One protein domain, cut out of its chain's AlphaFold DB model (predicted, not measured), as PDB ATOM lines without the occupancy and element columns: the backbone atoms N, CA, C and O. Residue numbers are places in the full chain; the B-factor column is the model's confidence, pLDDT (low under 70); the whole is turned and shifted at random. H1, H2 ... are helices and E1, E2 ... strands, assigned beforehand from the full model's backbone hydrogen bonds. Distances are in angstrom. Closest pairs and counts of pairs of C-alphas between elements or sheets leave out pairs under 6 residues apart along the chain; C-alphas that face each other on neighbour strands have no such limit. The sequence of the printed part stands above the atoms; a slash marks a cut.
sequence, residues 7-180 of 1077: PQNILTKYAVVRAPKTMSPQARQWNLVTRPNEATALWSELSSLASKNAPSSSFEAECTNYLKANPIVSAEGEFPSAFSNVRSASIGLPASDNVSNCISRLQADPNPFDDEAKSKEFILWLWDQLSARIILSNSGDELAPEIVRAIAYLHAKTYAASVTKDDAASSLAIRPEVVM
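Overview. This is residues 7 to 180 of the 1077 residues of an uncharacterized protein of Mesorhizobium sp. M2D.F.Ca.ET.145.01.1.1 (UniProt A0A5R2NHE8). The two longest helices, H7 and H8, form a hairpin through the middle of the domain, with the short helical hairpin of H3 and H4 packed at the last part of H7 to make one end. H5 and H6 cross H8 on one side, while H2 and the short strand E1 lie on the other, with H9 between H6 and H2 and H1 at the beginning of H8. E1 runs between two short unnamed stretches, residues 16 to 17 and 32 to 33, both parallel to it. The printed part has 174 residues with nine named helices, H1 to H9, followed by E1, and its class is mostly helix. It is compact, with a radius of gyration of the C-alphas of 16.9 A and spans of 54 by 43 by 30 A.

Arrangement. H7, residues 116 to 136, forms a helical hairpin with H8, residues 144 to 162, at a shallow tilt of 26 degrees, opposite ways; H8 touches it with residues 144 to 151 alone, the closest C-alphas being those of Leu 130 and Ala 144, 5.7 A apart. H8 is the hub, touching six helices. H5, residues 78 to 91, touches H8 at 82 degrees, about perpendicular, with the C-alphas of Arg 87 and Ala 150 closest at 5.7 A. H6, residues 99 to 108, touches H8 at 89 degrees, about perpendicular, with C-alphas 103 and 160 closest at 5.3 A. H9, residues 171 to 174, touches H8, with C-alphas 174 and 156 closest at 4.8 A. H2, residues 25 to 31, touches H9, with C-alphas 31 and 173 closest at 4.5 A. H1, residues 8 to 14, touches H8 with C-alphas 14 and 145 closest at 5.0 A. H4, residues 56 to 69, touches residues 129 to 136 of H7 at a steep tilt of 41 degrees, with C-alphas 63 and 132 closest at 4.6 A. With H3, residues 41 to 51, they form an up and down bundle, each helix running against the one before. Every O i to N i+4 pair is within hydrogen-bond range in H3 to H8; H1 and H2 each have 2 of 3, and H9 is too short for such a pair.

Along the chain. H7 is 30.8 A long and begins at C-alpha 116, (246.089, 155.109, 324.114). H8 measures 27.9 A, and H4 and H5 20.4 A each. E1, residues 177 to 179, ends at C-alpha 179, (239.205, 167.108, 306.281).

Size, cuts and confidence. The C-alphas of Pro 55 and Asp 166 are the two farthest apart, at 54.8 A. The printed part has no cut, and no link is long. Mean pLDDT of the printed part is 76.9; residues 7 to 28, 75 to 76, 92 to 97, 137 to 141 and 164 to 173 are under 70.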
ATOM      1  N   PRO A   7     243.067 175.747 297.500       44.62
ATOM      2  CA  PRO A   7     243.210 175.428 296.078       44.62
ATOM      3  C   PRO A   7     242.778 173.985 295.738       44.62
ATOM      4  O   PRO A   7     243.249 173.038 296.368       44.62
ATOM      5  N   GLN A   8     241.913 173.805 294.732       37.19
ATOM      6  CA  GLN A   8     241.335 172.501 294.348       37.19
ATOM      7  C   GLN A   8     242.411 171.469 293.960       37.19
ATOM      8  O   GLN A   8     242.311 170.302 294.322       37.19
ATOM      9  N   ASN A   9     243.512 171.914 293.345       42.91
ATOM     10  CA  ASN A   9     244.660 171.068 293.003       42.91
ATOM     11  C   ASN A   9     245.349 170.416 294.219       42.91
ATOM     12  O   ASN A   9     246.051 169.424 294.052       42.91
ATOM     13  N   ILE A  10     245.168 170.950 295.430       50.56
ATOM     14  CA  ILE A  10     245.662 170.348 296.675       50.56
ATOM     15  C   ILE A  10     244.651 169.321 297.202       50.56
ATOM     16  O   ILE A  10     245.053 168.240 297.624       50.56
ATOM     17  N   LEU A  11     243.351 169.618 297.127       46.97
ATOM     18  CA  LEU A  11     242.281 168.719 297.582       46.97
ATOM     19  C   LEU A  11     242.247 167.428 296.749       46.97
ATOM     20  O   LEU A  11     242.286 166.332 297.306       46.97
ATOM     21  N   THR A  12     242.299 167.550 295.418       44.03
ATOM     22  CA  THR A  12     242.287 166.402 294.495       44.03
ATOM     23  C   THR A  12     243.586 165.592 294.554       44.03
ATOM     24  O   THR A  12     243.551 164.369 294.461       44.03
ATOM     25  N   LYS A  13     244.742 166.246 294.744       53.47
ATOM     26  CA  LYS A  13     246.048 165.564 294.791       53.47
ATOM     27  C   LYS A  13     246.251 164.746 296.068       53.47
ATOM     28  O   LYS A  13     246.926 163.721 296.021       53.47
ATOM     29  N   TYR A  14     245.700 165.196 297.194       53.94
ATOM     30  CA  TYR A  14     245.916 164.558 298.493       53.94
ATOM     31  C   TYR A  14     244.695 163.809 299.033       53.94
ATOM     32  O   TYR A  14     244.794 163.257 300.118       53.94
ATOM     33  N   ALA A  15     243.583 163.739 298.289       52.25
ATOM     34  CA  ALA A  15     242.338 163.088 298.719       52.25
ATOM     35  C   ALA A  15     241.812 163.627 300.067       52.25
ATOM     36  O   ALA A  15     241.407 162.872 300.948       52.25
ATOM     37  N   VAL A  16     241.858 164.952 300.226       54.41
ATOM     38  CA  VAL A  16     241.402 165.660 301.429       54.41
ATOM     39  C   VAL A  16     240.191 166.520 301.059       54.41
ATOM     40  O   VAL A  16     240.203 167.171 300.015       54.41
ATOM     41  N   VAL A  17     239.159 166.552 301.904       50.06
ATOM     42  CA  VAL A  17     237.880 167.243 301.654       50.06
ATOM     43  C   VAL A  17     237.698 168.488 302.530       50.06
ATOM     44  O   VAL A  17     238.437 168.723 303.491       50.06
ATOM     45  N   ARG A  18     236.709 169.329 302.206       50.31
ATOM     46  CA  ARG A  18     236.278 170.442 303.074       50.31
ATOM     47  C   ARG A  18     235.151 169.955 303.987       50.31
ATOM     48  O   ARG A  18     234.279 169.236 303.524       50.31
ATOM     49  N   ALA A  19     235.126 170.386 305.251       48.59
ATOM     50  CA  ALA A  19     234.030 170.046 306.163       48.59
ATOM     51  C   ALA A  19     232.675 170.551 305.610       48.59
ATOM     52  O   ALA A  19     232.522 171.769 305.441       48.59
ATOM     53  N   PRO A  20     231.681 169.677 305.369       49.09
ATOM     54  CA  PRO A  20     230.346 170.081 304.935       49.09
ATOM     55  C   PRO A  20     229.619 170.851 306.044       49.09
ATOM     56  O   PRO A  20     229.615 170.443 307.209       49.09
ATOM     57  N   LYS A  21     228.969 171.974 305.707       40.97
ATOM     58  CA  LYS A  21     228.280 172.828 306.700       40.97
ATOM     59  C   LYS A  21     227.003 172.197 307.277       40.97
ATOM     60  O   LYS A  21     226.574 172.598 308.357       40.97
ATOM     61  N   THR A  22     226.428 171.205 306.601       43.56
ATOM     62  CA  THR A  22     225.072 170.673 306.838       43.56
ATOM     63  C   THR A  22     225.024 169.281 307.484       43.56
ATOM     64  O   THR A  22     223.939 168.789 307.771       43.56
ATOM     65  N   MET A  23     226.162 168.643 307.787       50.38
ATOM     66  CA  MET A  23     226.162 167.309 308.419       50.38
ATOM     67  C   MET A  23     225.754 167.344 309.898       50.38
ATOM     68  O   MET A  23     226.158 168.257 310.627       50.38
ATOM     69  N   SER A  24     225.030 166.314 310.354       57.31
ATOM     70  CA  SER A  24     224.662 166.119 311.764       57.31
ATOM     71  C   SER A  24     225.896 165.857 312.652       57.31
ATOM     72  O   SER A  24     226.911 165.361 312.153       57.31
ATOM     73  N   PRO A  25     225.851 166.153 313.968       63.41
ATOM     74  CA  PRO A  25     226.995 165.948 314.868       63.41
ATOM     75  C   PRO A  25     227.525 164.506 314.868       63.41
ATOM     76  O   PRO A  25     228.733 164.291 314.882       63.41
ATOM     77  N   GLN A  26     226.621 163.529 314.775       59.00
ATOM     78  CA  GLN A  26     226.950 162.104 314.778       59.00
ATOM     79  C   GLN A  26     227.578 161.650 313.449       59.00
ATOM     80  O   GLN A  26     228.511 160.851 313.452       59.00
ATOM     81  N   ALA A  27     227.140 162.213 312.315       62.03
ATOM     82  CA  ALA A  27     227.759 161.960 311.013       62.03
ATOM     83  C   ALA A  27     229.149 162.611 310.905       62.03
ATOM     84  O   ALA A  27     230.063 162.012 310.347       62.03
ATOM     85  N   ARG A  28     229.343 163.809 311.481       66.38
ATOM     86  CA  ARG A  28     230.666 164.462 311.542       66.38
ATOM     87  C   ARG A  28     231.667 163.684 312.387       66.38
ATOM     88  O   ARG A  28     232.844 163.699 312.066       66.38
ATOM     89  N   GLN A  29     231.204 163.034 313.455       74.00
ATOM     90  CA  GLN A  29     232.069 162.280 314.360       74.00
ATOM     91  C   GLN A  29     232.735 161.081 313.668       74.00
ATOM     92  O   GLN A  29     233.902 160.800 313.931       74.00
ATOM     93  N   TRP A  30     232.018 160.387 312.779       75.38
ATOM     94  CA  TRP A  30     232.477 159.105 312.234       75.38
ATOM     95  C   TRP A  30     232.804 159.119 310.741       75.38
ATOM     96  O   TRP A  30     233.681 158.371 310.330       75.38
ATOM     97  N   ASN A  31     232.180 159.987 309.939       75.38
ATOM     98  CA  ASN A  31     232.421 160.033 308.491       75.38
ATOM     99  C   ASN A  31     233.534 161.018 308.090       75.38
ATOM    100  O   ASN A  31     233.963 161.007 306.940       75.38
ATOM    101  N   LEU A  32     233.990 161.883 309.004       78.06
ATOM    102  CA  LEU A  32     235.034 162.874 308.741       78.06
ATOM    103  C   LEU A  32     236.171 162.732 309.749       78.06
ATOM    104  O   LEU A  32     235.929 162.623 310.949       78.06
ATOM    105  N   VAL A  33     237.412 162.814 309.268       83.12
ATOM    106  CA  VAL A  33     238.601 162.861 310.124       83.12
ATOM    107  C   VAL A  33     239.133 164.280 310.175       83.12
ATOM    108  O   VAL A  33     239.657 164.803 309.190       83.12
ATOM    109  N   THR A  34     239.029 164.909 311.339       83.50
ATOM    110  CA  THR A  34     239.655 166.207 311.610       83.50
ATOM    111  C   THR A  34     240.922 166.018 312.428       83.50
ATOM    112  O   THR A  34     240.971 165.162 313.312       83.50
ATOM    113  N   ARG A  35     241.937 166.857 312.191       86.62
ATOM    114  CA  ARG A  35     243.116 166.915 313.061       86.62
ATOM    115  C   ARG A  35     242.678 167.212 314.509       86.62
ATOM    116  O   ARG A  35     241.880 168.131 314.698       86.62
ATOM    117  N   PRO A  36     243.192 166.492 315.523       84.50
ATOM    118  CA  PRO A  36     242.944 166.835 316.922       84.50
ATOM    119  C   PRO A  36     243.393 168.270 317.245       84.50
ATOM    120  O   PRO A  36     244.408 168.739 316.726       84.50
ATOM    121  N   ASN A  37     242.666 168.958 318.131       78.62
ATOM    122  CA  ASN A  37     242.939 170.349 318.533       78.62
ATOM    123  C   ASN A  37     244.107 170.466 319.536       78.62
ATOM    124  O   ASN A  37     244.003 171.153 320.550       78.62
ATOM    125  N   GLU A  38     245.217 169.781 319.271       82.94
ATOM    126  CA  GLU A  38     246.420 169.815 320.103       82.94
ATOM    127  C   GLU A  38     247.564 170.496 319.359       82.94
ATOM    128  O   GLU A  38     247.822 170.240 318.175       82.94
ATOM    129  N   ALA A  39     248.226 171.422 320.052       75.25
ATOM    130  CA  ALA A  39     249.343 172.164 319.501       75.25
ATOM    131  C   ALA A  39     250.580 171.263 319.466       75.25
ATOM    132  O   ALA A  39     251.052 170.798 320.501       75.25
ATOM    133  N   THR A  40     251.108 171.029 318.268       89.56
ATOM    134  CA  THR A  40     252.406 170.377 318.074       89.56
ATOM    135  C   THR A  40     253.485 171.439 317.894       89.56
ATOM    136  O   THR A  40     253.182 172.605 317.608       89.56
ATOM    137  N   ALA A  41     254.753 171.057 318.056       88.56
ATOM    138  CA  ALA A  41     255.875 171.978 317.873       88.56
ATOM    139  C   ALA A  41     255.864 172.611 316.467       88.56
ATOM    140  O   ALA A  41     255.963 173.830 316.348       88.56
ATOM    141  N   LEU A  42     255.619 171.805 315.424       90.94
ATOM    142  CA  LEU A  42     255.533 172.274 314.037       90.94
ATOM    143  C   LEU A  42     254.392 173.283 313.839       90.94
ATOM    144  O   LEU A  42     254.603 174.356 313.286       90.94
ATOM    145  N   TRP A  43     253.177 172.962 314.289       90.69
ATOM    146  CA  TRP A  43     252.015 173.834 314.082       90.69
ATOM    147  C   TRP A  43     252.098 175.139 314.872       90.69
ATOM    148  O   TRP A  43     251.655 176.180 314.387       90.69
ATOM    149  N   SER A  44     252.703 175.095 316.061       91.19
ATOM    150  CA  SER A  44     252.961 176.292 316.865       91.19
ATOM    151  C   SER A  44     253.916 177.243 316.140       91.19
ATOM    152  O   SER A  44     253.655 178.447 316.080       91.19
ATOM    153  N   GLU A  45     254.973 176.709 315.519       91.38
ATOM    154  CA  GLU A  45     255.928 177.526 314.770       91.38
ATOM    155  C   GLU A  45     255.346 178.028 313.440       91.38
ATOM    156  O   GLU A  45     255.456 179.214 313.136       91.38
ATOM    157  N   LEU A  46     254.624 177.195 312.682       90.62
ATOM    158  CA  LEU A  46     253.939 177.628 311.452       90.62
ATOM    159  C   LEU A  46     252.904 178.733 311.721       90.62
ATOM    160  O   LEU A  46     252.793 179.680 310.940       90.62
ATOM    161  N   SER A  47     252.191 178.655 312.846       89.12
ATOM    162  CA  SER A  47     251.262 179.700 313.288       89.12
ATOM    163  C   SER A  47     251.992 180.992 313.682       89.12
ATOM    164  O   SER A  47     251.593 182.084 313.269       89.12
ATOM    165  N   SER A  48     253.127 180.883 314.386       92.25
ATOM    166  CA  SER A  48     254.041 182.006 314.665       92.25
ATOM    167  C   SER A  48     254.517 182.673 313.366       92.25
ATOM    168  O   SER A  48     254.387 183.894 313.227       92.25
ATOM    169  N   LEU A  49     254.976 181.898 312.381       89.75
ATOM    170  CA  LEU A  49     255.413 182.394 311.072       89.75
ATOM    171  C   LEU A  49     254.277 183.081 310.298       89.75
ATOM    172  O   LEU A  49     254.483 184.160 309.738       89.75
ATOM    173  N   ALA A  50     253.071 182.505 310.311       85.00
ATOM    174  CA  ALA A  50     251.892 183.082 309.663       85.00
ATOM    175  C   ALA A  50     251.468 184.400 310.315       85.00
ATOM    176  O   ALA A  50     251.237 185.382 309.611       85.00
ATOM    177  N   SER A  51     251.452 184.467 311.648       86.12
ATOM    178  CA  SER A  51     251.124 185.695 312.383       86.12
ATOM    179  C   SER A  51     252.124 186.834 312.133       86.12
ATOM    180  O   SER A  51     251.753 188.006 312.166       86.12
ATOM    181  N   LYS A  52     253.385 186.492 311.836       86.62
ATOM    182  CA  LYS A  52     254.472 187.438 311.544       86.62
ATOM    183  C   LYS A  52     254.606 187.785 310.055       86.62
ATOM    184  O   LYS A  52     255.500 188.557 309.721       86.62
ATOM    185  N   ASN A  53     253.760 187.240 309.173       81.56
ATOM    186  CA  ASN A  53     253.904 187.352 307.714       81.56
ATOM    187  C   ASN A  53     255.329 187.007 307.231       81.56
ATOM    188  O   ASN A  53     255.921 187.737 306.436       81.56
ATOM    189  N   ALA A  54     255.904 185.921 307.753       83.25
ATOM    190  CA  ALA A  54     257.240 185.476 307.368       83.25
ATOM    191  C   ALA A  54     257.311 185.100 305.867       83.25
ATOM    192  O   ALA A  54     256.294 184.704 305.291       83.25
ATOM    193  N   PRO A  55     258.490 185.200 305.220       82.62
ATOM    194  CA  PRO A  55     258.636 184.872 303.803       82.62
ATOM    195  C   PRO A  55     258.448 183.373 303.539       82.62
ATOM    196  O   PRO A  55     258.681 182.540 304.422       82.62
ATOM    197  N   SER A  56     258.112 183.023 302.294       82.12
ATOM    198  CA  SER A  56     257.912 181.631 301.847       82.12
ATOM    199  C   SER A  56     259.045 180.685 302.278       82.12
ATOM    200  O   SER A  56     258.790 179.581 302.757       82.12
ATOM    201  N   SER A  57     260.298 181.147 302.207       82.94
ATOM    202  CA  SER A  57     261.491 180.372 302.576       82.94
ATOM    203  C   SER A  57     261.540 179.960 304.051       82.94
ATOM    204  O   SER A  57     262.144 178.943 304.381       82.94
ATOM    205  N   SER A  58     260.926 180.732 304.953       87.19
ATOM    206  CA  SER A  58     260.880 180.399 306.383       87.19
ATOM    207  C   SER A  58     259.932 179.232 306.656       87.19
ATOM    208  O   SER A  58     260.268 178.347 307.437       87.19
ATOM    209  N   PHE A  59     258.790 179.185 305.962       87.94
ATOM    210  CA  PHE A  59     257.861 178.053 306.028       87.94
ATOM    211  C   PHE A  59     258.480 176.780 305.440       87.94
ATOM    212  O   PHE A  59     258.349 175.703 306.021       87.94
ATOM    213  N   GLU A  60     259.193 176.903 304.316       85.62
ATOM    214  CA  GLU A  60     259.907 175.784 303.692       85.62
ATOM    215  C   GLU A  60     261.033 175.250 304.589       85.62
ATOM    216  O   GLU A  60     261.170 174.035 304.758       85.62
ATOM    217  N   ALA A  61     261.822 176.135 305.203       87.94
ATOM    218  CA  ALA A  61     262.898 175.743 306.110       87.94
ATOM    219  C   ALA A  61     262.363 174.978 307.328       87.94
ATOM    220  O   ALA A  61     262.885 173.911 307.650       87.94
ATOM    221  N   GLU A  62     261.296 175.476 307.953       92.62
ATOM    222  CA  GLU A  62     260.693 174.849 309.131       92.62
ATOM    223  C   GLU A  62     260.127 173.460 308.806       92.62
ATOM    224  O   GLU A  62     260.463 172.469 309.460       92.62
ATOM    225  N   CYS A  63     259.363 173.347 307.715       90.44
ATOM    226  CA  CYS A  63     258.828 172.064 307.259       90.44
ATOM    227  C   CYS A  63     259.946 171.076 306.879       90.44
ATOM    228  O   CYS A  63     259.860 169.888 307.186       90.44
ATOM    229  N   THR A  64     261.023 171.551 306.244       88.38
ATOM    230  CA  THR A  64     262.168 170.709 305.857       88.38
ATOM    231  C   THR A  64     262.932 170.204 307.078       88.38
ATOM    232  O   THR A  64     263.305 169.030 307.133       88.38
ATOM    233  N   ASN A  65     263.166 171.071 308.065       90.50
ATOM    234  CA  ASN A  65     263.840 170.710 309.309       90.50
ATOM    235  C   ASN A  65     263.020 169.689 310.099       90.50
ATOM    236  O   ASN A  65     263.573 168.685 310.554       90.50
ATOM    237  N   TYR A  66     261.703 169.889 310.174       92.50
ATOM    238  CA  TYR A  66     260.793 168.942 310.805       92.50
ATOM    239  C   TYR A  66     260.862 167.551 310.158       92.50
ATOM    240  O   TYR A  66     261.057 166.562 310.867       92.50
ATOM    241  N   LEU A  67     260.768 167.464 308.823       88.94
ATOM    242  CA  LEU A  67     260.816 166.184 308.103       88.94
ATOM    243  C   LEU A  67     262.174 165.475 308.229       88.94
ATOM    244  O   LEU A  67     262.219 164.247 308.234       88.94
ATOM    245  N   LYS A  68     263.278 166.222 308.353       86.62
ATOM    246  CA  LYS A  68     264.614 165.650 308.604       86.62
ATOM    247  C   LYS A  68     264.753 165.095 310.019       86.62
ATOM    248  O   LYS A  68     265.333 164.028 310.191       86.62
ATOM    249  N   ALA A  69     264.241 165.812 311.017       87.00
ATOM    250  CA  ALA A  69     264.266 165.373 312.411       87.00
ATOM    251  C   ALA A  69     263.306 164.198 312.673       87.00
ATOM    252  O   ALA A  69     263.526 163.417 313.594       87.00
ATOM    253  N   ASN A  70     262.264 164.062 311.849       88.12
ATOM    254  CA  ASN A  70     261.218 163.054 311.978       88.12
ATOM    255  C   ASN A  70     261.064 162.268 310.663       88.12
ATOM    256  O   ASN A  70     260.109 162.502 309.918       88.12
ATOM    257  N   PRO A  71     261.987 161.352 310.329       85.62
ATOM    258  CA  PRO A  71     261.911 160.598 309.083       85.62
ATOM    259  C   PRO A  71     260.701 159.656 309.087       85.62
ATOM    260  O   PRO A  71     260.525 158.875 310.016       85.62
ATOM    261  N   ILE A  72     259.879 159.699 308.035       83.88
ATOM    262  CA  ILE A  72     258.671 158.860 307.937       83.88
ATOM    263  C   ILE A  72     258.967 157.397 307.566       83.88
ATOM    264  O   ILE A  72     258.191 156.502 307.891       83.88
ATOM    265  N   VAL A  73     260.106 157.145 306.913       77.38
ATOM    266  CA  VAL A  73     260.624 155.805 306.608       77.38
ATOM    267  C   VAL A  73     262.003 155.687 307.254       77.38
ATOM    268  O   VAL A  73     262.925 156.400 306.867       77.38
ATOM    269  N   SER A  74     262.134 154.817 308.255       72.00
ATOM    270  CA  SER A  74     263.385 154.534 308.970       72.00
ATOM    271  C   SER A  74     263.387 153.083 309.456       72.00
ATOM    272  O   SER A  74     262.331 152.566 309.818       72.00
ATOM    273  N   ALA A  75     264.559 152.435 309.473       56.56
ATOM    274  CA  ALA A  75     264.740 151.094 310.045       56.56
ATOM    275  C   ALA A  75     264.795 151.108 311.585       56.56
ATOM    276  O   ALA A  75     264.571 150.084 312.225       56.56
ATOM    277  N   GLU A  76     265.067 152.274 312.173       62.94
ATOM    278  CA  GLU A  76     265.119 152.500 313.614       62.94
ATOM    279  C   GLU A  76     264.134 153.621 313.963       62.94
ATOM    280  O   GLU A  76     264.246 154.747 313.471       62.94
ATOM    281  N   GLY A  77     263.116 153.298 314.761       77.56
ATOM    282  CA  GLY A  77     262.084 154.244 315.176       77.56
ATOM    283  C   GLY A  77     260.711 153.594 315.301       77.56
ATOM    284  O   GLY A  77     260.257 152.868 314.414       77.56
ATOM    285  N   GLU A  78     260.030 153.889 316.401       86.38
ATOM    286  CA  GLU A  78     258.754 153.262 316.738       86.38
ATOM    287  C   GLU A  78     257.596 153.757 315.850       86.38
ATOM    288  O   GLU A  78     256.835 152.948 315.325       86.38
ATOM    289  N   PHE A  79     257.503 155.071 315.594       91.19
ATOM    290  CA  PHE A  79     256.473 155.662 314.723       91.19
ATOM    291  C   PHE A  79     256.652 155.334 313.229       91.19
ATOM    292  O   PHE A  79     255.664 154.957 312.601       91.19
ATOM    293  N   PRO A  80     257.861 155.375 312.633       90.25
ATOM    294  CA  PRO A  80     258.065 154.927 311.250       90.25
ATOM    295  C   PRO A  80     257.718 153.446 311.042       90.25
ATOM    296  O   PRO A  80     257.085 153.088 310.047       90.25
ATOM    297  N   SER A  81     258.064 152.591 312.012       86.31
ATOM    298  CA  SER A  81     257.705 151.166 311.988       86.31
ATOM    299  C   SER A  81     256.188 150.970 312.069       86.31
ATOM    300  O   SER A  81     255.612 150.231 311.269       86.31
ATOM    301  N   ALA A  82     255.517 151.692 312.974       88.69
ATOM    302  CA  ALA A  82     254.060 151.685 313.078       88.69
ATOM    303  C   ALA A  82     253.381 152.201 311.797       88.69
ATOM    304  O   ALA A  82     252.412 151.601 311.334       88.69
ATOM    305  N   PHE A  83     253.915 153.256 311.170       90.75
ATOM    306  CA  PHE A  83     253.409 153.767 309.896       90.75
ATOM    307  C   PHE A  83     253.542 152.747 308.769       90.75
ATOM    308  O   PHE A  83     252.591 152.576 308.018       90.75
ATOM    309  N   SER A  84     254.659 152.021 308.671       87.19
ATOM    310  CA  SER A  84     254.827 150.959 307.667       87.19
ATOM    311  C   SER A  84     253.759 149.862 307.798       87.19
ATOM    312  O   SER A  84     253.149 149.444 306.805       87.19
ATOM    313  N   ASN A  85     253.464 149.454 309.037       85.75
ATOM    314  CA  ASN A  85     252.432 148.460 309.332       85.75
ATOM    315  C   ASN A  85     251.027 148.982 308.993       85.75
ATOM    316  O   ASN A  85     250.271 148.309 308.293       85.75
ATOM    317  N   VAL A  86     250.696 150.205 309.425       88.81
ATOM    318  CA  VAL A  86     249.398 150.846 309.152       88.81
ATOM    319  C   VAL A  86     249.206 151.108 307.659       88.81
ATOM    320  O   VAL A  86     248.137 150.833 307.121       88.81
ATOM    321  N   ARG A  87     250.245 151.578 306.961       86.94
ATOM    322  CA  ARG A  87     250.250 151.779 305.508       86.94
ATOM    323  C   ARG A  87     249.922 150.476 304.789       86.94
ATOM    324  O   ARG A  87     249.015 150.460 303.962       86.94
ATOM    325  N   SER A  88     250.598 149.386 305.144       84.00
ATOM    326  CA  SER A  88     250.373 148.069 304.535       84.00
ATOM    327  C   SER A  88     248.957 147.547 304.804       84.00
ATOM    328  O   SER A  88     248.286 147.096 303.877       84.00
ATOM    329  N   ALA A  89     248.467 147.680 306.041       82.69
ATOM    330  CA  ALA A  89     247.110 147.278 306.412       82.69
ATOM    331  C   ALA A  89     246.035 148.105 305.682       82.69
ATOM    332  O   ALA A  89     245.063 147.550 305.171       82.69
ATOM    333  N   SER A  90     246.249 149.418 305.532       82.00
ATOM    334  CA  SER A  90     245.311 150.316 304.846       82.00
ATOM    335  C   SER A  90     245.127 149.995 303.356       82.00
ATOM    336  O   SER A  90     244.059 150.249 302.803       82.00
ATOM    337  N   ILE A  91     246.135 149.400 302.703       76.56
ATOM    338  CA  ILE A  91     246.067 148.962 301.297       76.56
ATOM    339  C   ILE A  91     245.225 147.683 301.152       76.56
ATOM    340  O   ILE A  91     244.602 147.469 300.113       76.56
ATOM    341  N   GLY A  92     245.180 146.842 302.188       65.19
ATOM    342  CA  GLY A  92     244.510 145.539 302.180       65.19
ATOM    343  C   GLY A  92     242.980 145.573 302.280       65.19
ATOM    344  O   GLY A  92     242.366 144.507 302.264       65.19
ATOM    345  N   LEU A  93     242.353 146.752 302.384       65.69
ATOM    346  CA  LEU A  93     240.894 146.929 302.417       65.69
ATOM    347  C   LEU A  93     240.342 147.177 300.993       65.69
ATOM    348  O   LEU A  93     240.477 148.288 300.475       65.69
ATOM    349  N   PRO A  94     239.699 146.188 300.336       58.03
ATOM    350  CA  PRO A  94     239.199 146.316 298.966       58.03
ATOM    351  C   PRO A  94     238.038 147.309 298.850       58.03
ATOM    352  O   PRO A  94     237.204 147.427 299.750       58.03
ATOM    353  N   ALA A  95     237.915 147.954 297.684       54.72
ATOM    354  CA  ALA A  95     236.843 148.908 297.393       54.72
ATOM    355  C   ALA A  95     235.429 148.285 297.415       54.72
ATOM    356  O   ALA A  95     234.464 149.003 297.682       54.72
ATOM    357  N   SER A  96     235.306 146.970 297.209       52.53
ATOM    358  CA  SER A  96     234.038 146.246 297.029       52.53
ATOM    359  C   SER A  96     233.630 145.321 298.186       52.53
ATOM    360  O   SER A  96     232.670 144.567 298.038       52.53
ATOM    361  N   ASP A  97     234.347 145.322 299.314       58.12
ATOM    362  CA  ASP A  97     234.008 144.439 300.438       58.12
ATOM    363  C   ASP A  97     232.768 144.924 301.209       58.12
ATOM    364  O   ASP A  97     232.559 146.119 301.419       58.12
ATOM    365  N   ASN A  98     231.943 143.971 301.658       71.19
ATOM    366  CA  ASN A  98     230.795 144.241 302.523       71.19
ATOM    367  C   ASN A  98     231.261 144.884 303.849       71.19
ATOM    368  O   ASN A  98     232.188 144.386 304.489       71.19
ATOM    369  N   VAL A  99     230.577 145.950 304.279       72.44
ATOM    370  CA  VAL A  99     230.784 146.729 305.518       72.44
ATOM    371  C   VAL A  99     231.054 145.831 306.734       72.44
ATOM    372  O   VAL A  99     232.014 146.059 307.468       72.44
ATOM    373  N   SER A 100     230.286 144.752 306.913       73.44
ATOM    374  CA  SER A 100     230.459 143.819 308.042       73.44
ATOM    375  C   SER A 100     231.780 143.036 307.996       73.44
ATOM    376  O   SER A 100     232.385 142.769 309.040       73.44
ATOM    377  N   ASN A 101     232.263 142.694 306.798       75.00
ATOM    378  CA  ASN A 101     233.563 142.043 306.617       75.00
ATOM    379  C   ASN A 101     234.704 143.030 306.887       75.00
ATOM    380  O   ASN A 101     235.691 142.656 307.518       75.00
ATOM    381  N   CYS A 102     234.556 144.291 306.468       76.00
ATOM    382  CA  CYS A 102     235.521 145.345 306.776       76.00
ATOM    383  C   CYS A 102     235.625 145.605 308.285       76.00
ATOM    384  O   CYS A 102     236.738 145.673 308.795       76.00
ATOM    385  N   ILE A 103     234.503 145.671 309.013       79.25
ATOM    386  CA  ILE A 103     234.501 145.822 310.481       79.25
ATOM    387  C   ILE A 103     235.195 144.640 311.148       79.25
ATOM    388  O   ILE A 103     236.064 144.840 311.988       79.25
ATOM    389  N   SER A 104     234.867 143.413 310.734       80.19
ATOM    390  CA  SER A 104     235.476 142.207 311.306       80.19
ATOM    391  C   SER A 104     236.995 142.172 311.096       80.19
ATOM    392  O   SER A 104     237.722 141.739 311.984       80.19
ATOM    393  N   ARG A 105     237.487 142.653 309.944       81.38
ATOM    394  CA  ARG A 105     238.929 142.790 309.673       81.38
ATOM    395  C   ARG A 105     239.569 143.900 310.507       81.38
ATOM    396  O   ARG A 105     240.552 143.635 311.184       81.38
ATOM    397  N   LEU A 106     238.963 145.089 310.549       84.44
ATOM    398  CA  LEU A 106     239.445 146.215 311.358       84.44
ATOM    399  C   LEU A 106     239.507 145.884 312.860       84.44
ATOM    400  O   LEU A 106     240.412 146.350 313.547       84.44
ATOM    401  N   GLN A 107     238.564 145.080 313.364       84.94
ATOM    402  CA  GLN A 107     238.546 144.583 314.744       84.94
ATOM    403  C   GLN A 107     239.599 143.493 315.002       84.94
ATOM    404  O   GLN A 107     240.078 143.370 316.127       84.94
ATOM    405  N   ALA A 108     239.944 142.694 313.988       83.56
ATOM    406  CA  ALA A 108     240.958 141.644 314.090       83.56
ATOM    407  C   ALA A 108     242.393 142.182 313.956       83.56
ATOM    408  O   ALA A 108     243.320 141.585 314.503       83.56
ATOM    409  N   ASP A 109     242.581 143.297 313.247       83.81
ATOM    410  CA  ASP A 109     243.895 143.903 313.061       83.81
ATOM    411  C   ASP A 109     244.435 144.472 314.389       83.81
ATOM    412  O   ASP A 109     243.724 145.200 315.090       83.81
ATOM    413  N   PRO A 110     245.703 144.213 314.761       82.75
ATOM    414  CA  PRO A 110     246.282 144.706 316.012       82.75
ATOM    415  C   PRO A 110     246.441 146.232 315.998       82.75
ATOM    416  O   PRO A 110     246.669 146.845 314.950       82.75
ATOM    417  N   ASN A 111     246.245 146.888 317.149       83.25
ATOM    418  CA  ASN A 111     246.526 148.324 317.277       83.25
ATOM    419  C   ASN A 111     248.029 148.571 317.118       83.25
ATOM    420  O   ASN A 111     248.823 147.734 317.541       83.25
ATOM    421  N   PRO A 112     248.438 149.698 316.504       84.25
ATOM    422  CA  PRO A 112     249.857 150.010 316.364       84.25
ATOM    423  C   PRO A 112     250.544 150.168 317.729       84.25
ATOM    424  O   PRO A 112     251.733 149.889 317.838       84.25
ATOM    425  N   PHE A 113     249.787 150.568 318.757       88.81
ATOM    426  CA  PHE A 113     250.224 150.670 320.145       88.81
ATOM    427  C   PHE A 113     249.107 150.209 321.085       88.81
ATOM    428  O   PHE A 113     247.936 150.495 320.837       88.81
ATOM    429  N   ASP A 114     249.476 149.541 322.180       82.75
ATOM    430  CA  ASP A 114     248.538 149.165 323.250       82.75
ATOM    431  C   ASP A 114     248.211 150.348 324.182       82.75
ATOM    432  O   ASP A 114     247.189 150.347 324.864       82.75
ATOM    433  N   ASP A 115     249.072 151.373 324.199       87.31
ATOM    434  CA  ASP A 115     248.893 152.609 324.964       87.31
ATOM    435  C   ASP A 115     248.101 153.653 324.149       87.31
ATOM    436  O   ASP A 115     248.486 154.048 323.040       87.31
ATOM    437  N   GLU A 116     246.982 154.112 324.711       81.62
ATOM    438  CA  GLU A 116     246.089 155.109 324.114       81.62
ATOM    439  C   GLU A 116     246.761 156.486 323.975       81.62
ATOM    440  O   GLU A 116     246.600 157.150 322.946       81.62
ATOM    441  N   ALA A 117     247.577 156.895 324.956       84.75
ATOM    442  CA  ALA A 117     248.303 158.165 324.901       84.75
ATOM    443  C   ALA A 117     249.304 158.159 323.739       84.75
ATOM    444  O   ALA A 117     249.376 159.102 322.948       84.75
ATOM    445  N   LYS A 118     249.995 157.033 323.563       87.56
ATOM    446  CA  LYS A 118     250.967 156.827 322.489       87.56
ATOM    447  C   LYS A 118     250.325 156.747 321.103       87.56
ATOM    448  O   LYS A 118     250.855 157.284 320.132       87.56
ATOM    449  N   SER A 119     249.145 156.132 321.007       85.56
ATOM    450  CA  SER A 119     248.350 156.102 319.771       85.56
ATOM    451  C   SER A 119     247.935 157.505 319.320       85.56
ATOM    452  O   SER A 119     247.943 157.814 318.127       85.56
ATOM    453  N   LYS A 120     247.616 158.382 320.275       87.62
ATOM    454  CA  LYS A 120     247.258 159.776 320.007       87.62
ATOM    455  C   LYS A 120     248.454 160.609 319.538       87.62
ATOM    456  O   LYS A 120     248.324 161.355 318.565       87.62
ATOM    457  N   GLU A 121     249.620 160.432 320.161       90.00
ATOM    458  CA  GLU A 121     250.877 161.047 319.709       90.00
ATOM    459  C   GLU A 121     251.232 160.633 318.273       90.00
ATOM    460  O   GLU A 121     251.619 161.472 317.459       90.00
ATOM    461  N   PHE A 122     251.015 159.362 317.926       92.25
ATOM    462  CA  PHE A 122     251.239 158.857 316.573       92.25
ATOM    463  C   PHE A 122     250.314 159.507 315.526       92.25
ATOM    464  O   PHE A 122     250.771 159.880 314.445       92.25
ATOM    465  N   ILE A 123     249.027 159.712 315.839       90.25
ATOM    466  CA  ILE A 123     248.082 160.403 314.939       90.25
ATOM    467  C   ILE A 123     248.499 161.862 314.715       90.25
ATOM    468  O   ILE A 123     248.473 162.343 313.580       90.25
ATOM    469  N   LEU A 124     248.907 162.573 315.771       91.12
ATOM    470  CA  LEU A 124     249.412 163.945 315.652       91.12
ATOM    471  C   LEU A 124     250.686 164.014 314.808       91.12
ATOM    472  O   LEU A 124     250.808 164.893 313.955       91.12
ATOM    473  N   TRP A 125     251.588 163.050 314.982       93.19
ATOM    474  CA  TRP A 125     252.791 162.928 314.167       93.19
ATOM    475  C   TRP A 125     252.465 162.729 312.676       93.19
ATOM    476  O   TRP A 125     253.060 163.397 311.832       93.19
ATOM    477  N   LEU A 126     251.466 161.906 312.324       92.19
ATOM    478  CA  LEU A 126     251.010 161.752 310.931       92.19
ATOM    479  C   LEU A 126     250.452 163.060 310.348       92.19
ATOM    480  O   LEU A 126     250.732 163.398 309.196       92.19
ATOM    481  N   TRP A 127     249.694 163.823 311.138       91.69
ATOM    482  CA  TRP A 127     249.172 165.125 310.718       91.69
ATOM    483  C   TRP A 127     250.272 166.166 310.499       91.69
ATOM    484  O   TRP A 127     250.194 166.948 309.548       91.69
ATOM    485  N   ASP A 128     251.306 166.175 311.335       91.94
ATOM    486  CA  ASP A 128     252.464 167.051 311.163       91.94
ATOM    487  C   ASP A 128     253.285 166.667 309.917       91.94
ATOM    488  O   ASP A 128     253.628 167.541 309.115       91.94
ATOM    489  N   GLN A 129     253.509 165.365 309.684       90.81
ATOM    490  CA  GLN A 129     254.132 164.849 308.457       90.81
ATOM    491  C   GLN A 129     253.363 165.274 307.201       90.81
ATOM    492  O   GLN A 129     253.963 165.758 306.239       90.81
ATOM    493  N   LEU A 130     252.033 165.135 307.210       89.38
ATOM    494  CA  LEU A 130     251.170 165.546 306.104       89.38
ATOM    495  C   LEU A 130     251.254 167.059 305.857       89.38
ATOM    496  O   LEU A 130     251.392 167.503 304.718       89.38
ATOM    497  N   SER A 131     251.211 167.852 306.928       88.88
ATOM    498  CA  SER A 131     251.221 169.318 306.863       88.88
ATOM    499  C   SER A 131     252.520 169.855 306.266       88.88
ATOM    500  O   SER A 131     252.479 170.645 305.322       88.88
ATOM    501  N   ALA A 132     253.670 169.377 306.753       88.62
ATOM    502  CA  ALA A 132     254.979 169.784 306.248       88.62
ATOM    503  C   ALA A 132     255.151 169.455 304.755       88.62
ATOM    504  O   ALA A 132     255.647 170.271 303.977       88.62
ATOM    505  N   ARG A 133     254.681 168.277 304.329       88.50
ATOM    506  CA  ARG A 133     254.761 167.808 302.936       88.50
ATOM    507  C   ARG A 133     253.854 168.580 301.983       88.50
ATOM    508  O   ARG A 133     254.261 168.894 300.867       88.50
ATOM    509  N   ILE A 134     252.641 168.926 302.416       84.19
ATOM    510  CA  ILE A 134     251.717 169.736 301.608       84.19
ATOM    511  C   ILE A 134     252.268 171.154 301.409       84.19
ATOM    512  O   ILE A 134     252.152 171.695 300.307       84.19
ATOM    513  N   ILE A 135     252.892 171.739 302.437       83.88
ATOM    514  CA  ILE A 135     253.504 173.073 302.354       83.88
ATOM    515  C   ILE A 135     254.710 173.070 301.398       83.88
ATOM    516  O   ILE A 135     254.830 173.978 300.579       83.88
ATOM    517  N   LEU A 136     255.553 172.029 301.440       80.44
ATOM    518  CA  LEU A 136     256.755 171.901 300.597       80.44
ATOM    519  C   LEU A 136     256.493 171.473 299.142       80.44
ATOM    520  O   LEU A 136     257.345 171.651 298.273       80.44
ATOM    521  N   SER A 137     255.345 170.862 298.852       65.75
ATOM    522  CA  SER A 137     255.090 170.237 297.553       65.75
ATOM    523  C   SER A 137     254.833 171.245 296.427       65.75
ATOM    524  O   SER A 137     253.754 171.841 296.321       65.75
ATOM    525  N   ASN A 138     255.794 171.308 295.502       53.97
ATOM    526  CA  ASN A 138     255.600 171.663 294.098       53.97
ATOM    527  C   ASN A 138     255.714 170.363 293.273       53.97
ATOM    528  O   ASN A 138     256.800 169.910 292.940       53.97
ATOM    529  N   SER A 139     254.575 169.705 293.025       48.59
ATOM    530  CA  SER A 139     254.409 168.615 292.037       48.59
ATOM    531  C   SER A 139     255.274 167.332 292.154       48.59
ATOM    532  O   SER A 139     255.720 166.848 291.122       48.59
ATOM    533  N   GLY A 140     255.437 166.703 293.337       51.31
ATOM    534  CA  GLY A 140     256.122 165.384 293.356       51.31
ATOM    535  C   GLY A 140     256.118 164.477 294.602       51.31
ATOM    536  O   GLY A 140     256.786 163.455 294.557       51.31
ATOM    537  N   ASP A 141     255.425 164.791 295.707       65.81
ATOM    538  CA  ASP A 141     255.464 163.916 296.904       65.81
ATOM    539  C   ASP A 141     254.466 162.741 296.824       65.81
ATOM    540  O   ASP A 141     253.251 162.963 296.860       65.81
ATOM    541  N   GLU A 142     254.985 161.512 296.735       70.00
ATOM    542  CA  GLU A 142     254.226 160.252 296.651       70.00
ATOM    543  C   GLU A 142     253.722 159.734 298.011       70.00
ATOM    544  O   GLU A 142     252.776 158.949 298.049       70.00
ATOM    545  N   LEU A 143     254.293 160.185 299.138       79.19
ATOM    546  CA  LEU A 143     253.969 159.647 300.471       79.19
ATOM    547  C   LEU A 143     252.755 160.329 301.114       79.19
ATOM    548  O   LEU A 143     252.060 159.733 301.932       79.19
ATOM    549  N   ALA A 144     252.462 161.579 300.757       80.62
ATOM    550  CA  ALA A 144     251.359 162.331 301.361       80.62
ATOM    551  C   ALA A 144     249.958 161.706 301.137       80.62
ATOM    552  O   ALA A 144     249.200 161.634 302.107       80.62
ATOM    553  N   PRO A 145     249.600 161.179 299.947       80.50
ATOM    554  CA  PRO A 145     248.358 160.416 299.768       80.50
ATOM    555  C   PRO A 145     248.279 159.156 300.644       80.50
ATOM    556  O   PRO A 145     247.196 158.749 301.062       80.50
ATOM    557  N   GLU A 146     249.417 158.531 300.947       85.75
ATOM    558  CA  GLU A 146     249.474 157.338 301.798       85.75
ATOM    559  C   GLU A 146     249.276 157.686 303.275       85.75
ATOM    560  O   GLU A 146     248.594 156.956 303.993       85.75
ATOM    561  N   ILE A 147     249.797 158.835 303.717       88.00
ATOM    562  CA  ILE A 147     249.548 159.375 305.060       88.00
ATOM    563  C   ILE A 147     248.057 159.664 305.254       88.00
ATOM    564  O   ILE A 147     247.497 159.328 306.295       88.00
ATOM    565  N   VAL A 148     247.391 160.227 304.241       85.94
ATOM    566  CA  VAL A 148     245.942 160.484 304.280       85.94
ATOM    567  C   VAL A 148     245.154 159.184 304.444       85.94
ATOM    568  O   VAL A 148     244.273 159.108 305.301       85.94
ATOM    569  N   ARG A 149     245.516 158.125 303.709       84.88
ATOM    570  CA  ARG A 149     244.897 156.798 303.882       84.88
ATOM    571  C   ARG A 149     245.159 156.209 305.265       84.88
ATOM    572  O   ARG A 149     244.242 155.645 305.851       84.88
ATOM    573  N   ALA A 150     246.369 156.358 305.802       88.56
ATOM    574  CA  ALA A 150     246.708 155.887 307.145       88.56
ATOM    575  C   ALA A 150     245.882 156.600 308.233       88.56
ATOM    576  O   ALA A 150     245.373 155.948 309.144       88.56
ATOM    577  N   ILE A 151     245.690 157.919 308.115       90.19
ATOM    578  CA  ILE A 151     244.845 158.711 309.024       90.19
ATOM    579  C   ILE A 151     243.381 158.250 308.943       90.19
ATOM    580  O   ILE A 151     242.760 158.002 309.977       90.19
ATOM    581  N   ALA A 152     242.844 158.075 307.731       86.75
ATOM    582  CA  ALA A 152     241.487 157.567 307.526       86.75
ATOM    583  C   ALA A 152     241.303 156.150 308.099       86.75
ATOM    584  O   ALA A 152     240.305 155.866 308.758       86.75
ATOM    585  N   TYR A 153     242.294 155.278 307.898       89.00
ATOM    586  CA  TYR A 153     242.298 153.902 308.388       89.00
ATOM    587  C   TYR A 153     242.254 153.821 309.919       89.00
ATOM    588  O   TYR A 153     241.455 153.069 310.477       89.00
ATOM    589  N   LEU A 154     243.071 154.618 310.616       89.31
ATOM    590  CA  LEU A 154     243.072 154.650 312.083       89.31
ATOM    591  C   LEU A 154     241.730 155.150 312.635       89.31
ATOM    592  O   LEU A 154     241.221 154.581 313.599       89.31
ATOM    593  N   HIS A 155     241.118 156.150 311.991       88.56
ATOM    594  CA  HIS A 155     239.787 156.637 312.373       88.56
ATOM    595  C   HIS A 155     238.707 155.568 312.165       88.56
ATOM    596  O   HIS A 155     237.941 155.276 313.083       88.56
ATOM    597  N   ALA A 156     238.709 154.892 311.013       85.94
ATOM    598  CA  ALA A 156     237.805 153.775 310.735       85.94
ATOM    599  C   ALA A 156     237.954 152.635 311.755       85.94
ATOM    600  O   ALA A 156     236.973 151.995 312.134       85.94
ATOM    601  N   LYS A 157     239.174 152.401 312.251       86.94
ATOM    602  CA  LYS A 157     239.439 151.401 313.283       86.94
ATOM    603  C   LYS A 157     238.836 151.772 314.637       86.94
ATOM    604  O   LYS A 157     238.231 150.922 315.288       86.94
ATOM    605  N   THR A 158     238.948 153.038 315.043       85.88
ATOM    606  CA  THR A 158     238.293 153.520 316.274       85.88
ATOM    607  C   THR A 158     236.774 153.398 316.191       85.88
ATOM    608  O   THR A 158     236.141 152.964 317.152       85.88
ATOM    609  N   TYR A 159     236.199 153.675 315.017       84.12
ATOM    610  CA  TYR A 159     234.784 153.437 314.760       84.12
ATOM    611  C   TYR A 159     234.440 151.947 314.864       84.12
ATOM    612  O   TYR A 159     233.548 151.582 315.625       84.12
ATOM    613  N   ALA A 160     235.182 151.065 314.188       83.00
ATOM    614  CA  ALA A 160     234.937 149.623 314.214       83.00
ATOM    615  C   ALA A 160     235.015 149.023 315.631       83.00
ATOM    616  O   ALA A 160     234.250 148.115 315.946       83.00
ATOM    617  N   ALA A 161     235.888 149.537 316.502       82.69
ATOM    618  CA  ALA A 161     235.966 149.119 317.904       82.69
ATOM    619  C   ALA A 161     234.757 149.570 318.750       82.69
ATOM    620  O   ALA A 161     234.455 148.950 319.767       82.69
ATOM    621  N   SER A 162     234.061 150.633 318.332       79.38
ATOM    622  CA  SER A 162     232.888 151.183 319.031       79.38
ATOM    623  C   SER A 162     231.556 150.517 318.656       79.38
ATOM    624  O   SER A 162     230.550 150.755 319.320       79.38
ATOM    625  N   VAL A 163     231.545 149.688 317.607       75.00
ATOM    626  CA  VAL A 163     230.344 149.099 316.995       75.00
ATOM    627  C   VAL A 163     230.225 147.617 317.372       75.00
ATOM    628  O   VAL A 163     231.191 146.859 317.250       75.00
ATOM    629  N   THR A 164     229.041 147.173 317.810       67.62
ATOM    630  CA  THR A 164     228.771 145.751 318.099       67.62
ATOM    631  C   THR A 164     228.310 144.998 316.844       67.62
ATOM    632  O   THR A 164     227.897 145.610 315.863       67.62
ATOM    633  N   LYS A 165     228.367 143.654 316.835       54.84
ATOM    634  CA  LYS A 165     227.974 142.831 315.664       54.84
ATOM    635  C   LYS A 165     226.532 143.059 315.176       54.84
ATOM    636  O   LYS A 165     226.244 142.700 314.038       54.84
ATOM    637  N   ASP A 166     225.676 143.650 316.009       48.72
ATOM    638  CA  ASP A 166     224.247 143.852 315.750       48.72
ATOM    639  C   ASP A 166     223.886 145.301 315.346       48.72
ATOM    640  O   ASP A 166     222.723 145.587 315.062       48.72
ATOM    641  N   ASP A 167     224.861 146.218 315.282       55.28
ATOM    642  CA  ASP A 167     224.632 147.624 314.926       55.28
ATOM    643  C   ASP A 167     224.677 147.860 313.400       55.28
ATOM    644  O   ASP A 167     225.571 147.389 312.691       55.28
ATOM    645  N   ALA A 168     223.725 148.644 312.875       53.06
ATOM    646  CA  ALA A 168     223.677 149.039 311.464       53.06
ATOM    647  C   ALA A 168     224.795 150.047 311.139       53.06
ATOM    648  O   ALA A 168     224.633 151.258 311.284       53.06
ATOM    649  N   ALA A 169     225.959 149.548 310.725       57.66
ATOM    650  CA  ALA A 169     227.124 150.384 310.472       57.66
ATOM    651  C   ALA A 169     227.064 151.136 309.127       57.66
ATOM    652  O   ALA A 169     226.741 150.566 308.086       57.66
ATOM    653  N   SER A 170     227.455 152.414 309.145       63.16
ATOM    654  CA  SER A 170     227.604 153.251 307.947       63.16
ATOM    655  C   SER A 170     228.834 152.850 307.119       63.16
ATOM    656  O   SER A 170     229.939 152.739 307.653       63.16
ATOM    657  N   SER A 171     228.672 152.704 305.799       60.16
ATOM    658  CA  SER A 171     229.784 152.487 304.858       60.16
ATOM    659  C   SER A 171     230.759 153.672 304.808       60.16
ATOM    660  O   SER A 171     231.964 153.466 304.656       60.16
ATOM    661  N   LEU A 172     230.257 154.897 305.009       58.31
ATOM    662  CA  LEU A 172     231.051 156.132 305.074       58.31
ATOM    663  C   LEU A 172     231.921 156.205 306.339       58.31
ATOM    664  O   LEU A 172     233.011 156.760 306.297       58.31
ATOM    665  N   ALA A 173     231.497 155.591 307.447       65.69
ATOM    666  CA  ALA A 173     232.274 155.572 308.691       65.69
ATOM    667  C   ALA A 173     233.468 154.592 308.643       65.69
ATOM    668  O   ALA A 173     234.419 154.713 309.411       65.69
ATOM    669  N   ILE A 174     233.442 153.634 307.709       71.12
ATOM    670  CA  ILE A 174     234.560 152.718 307.418       71.12
ATOM    671  C   ILE A 174     235.560 153.350 306.436       71.12
ATOM    672  O   ILE A 174     236.717 152.935 306.371       71.12
ATOM    673  N   ARG A 175     235.135 154.368 305.679       72.12
ATOM    674  CA  ARG A 175     235.976 155.131 304.744       72.12
ATOM    675  C   ARG A 175     235.826 156.630 305.000       72.12
ATOM    676  O   ARG A 175     235.298 157.338 304.145       72.12
ATOM    677  N   PRO A 176     236.253 157.103 306.179       78.06
ATOM    678  CA  PRO A 176     236.052 158.486 306.552       78.06
ATOM    679  C   PRO A 176     236.924 159.397 305.691       78.06
ATOM    680  O   PRO A 176     238.079 159.082 305.387       78.06
ATOM    681  N   GLU A 177     236.382 160.546 305.316       79.50
ATOM    682  CA  GLU A 177     237.115 161.519 304.520       79.50
ATOM    683  C   GLU A 177     237.975 162.397 305.428       79.50
ATOM    684  O   GLU A 177     237.519 162.933 306.441       79.50
ATOM    685  N   VAL A 178     239.248 162.564 305.072       80.69
ATOM    686  CA  VAL A 178     240.157 163.424 305.831       80.69
ATOM    687  C   VAL A 178     239.858 164.874 305.477       80.69
ATOM    688  O   VAL A 178     239.891 165.252 304.310       80.69
ATOM    689  N   VAL A 179     239.562 165.701 306.475       80.75
ATOM    690  CA  VAL A 179     239.205 167.108 306.281       80.75
ATOM    691  C   VAL A 179     240.445 167.985 306.387       80.75
ATOM    692  O   VAL A 179     241.182 167.900 307.369       80.75
ATOM    693  N   MET A 180     240.650 168.892 305.426       77.44
ATOM    694  CA  MET A 180     241.782 169.818 305.484       77.44
ATOM    695  C   MET A 180     241.549 170.830 306.607       77.44
ATOM    696  O   MET A 180     240.555 171.566 306.565       77.44
TER     697      MET A 180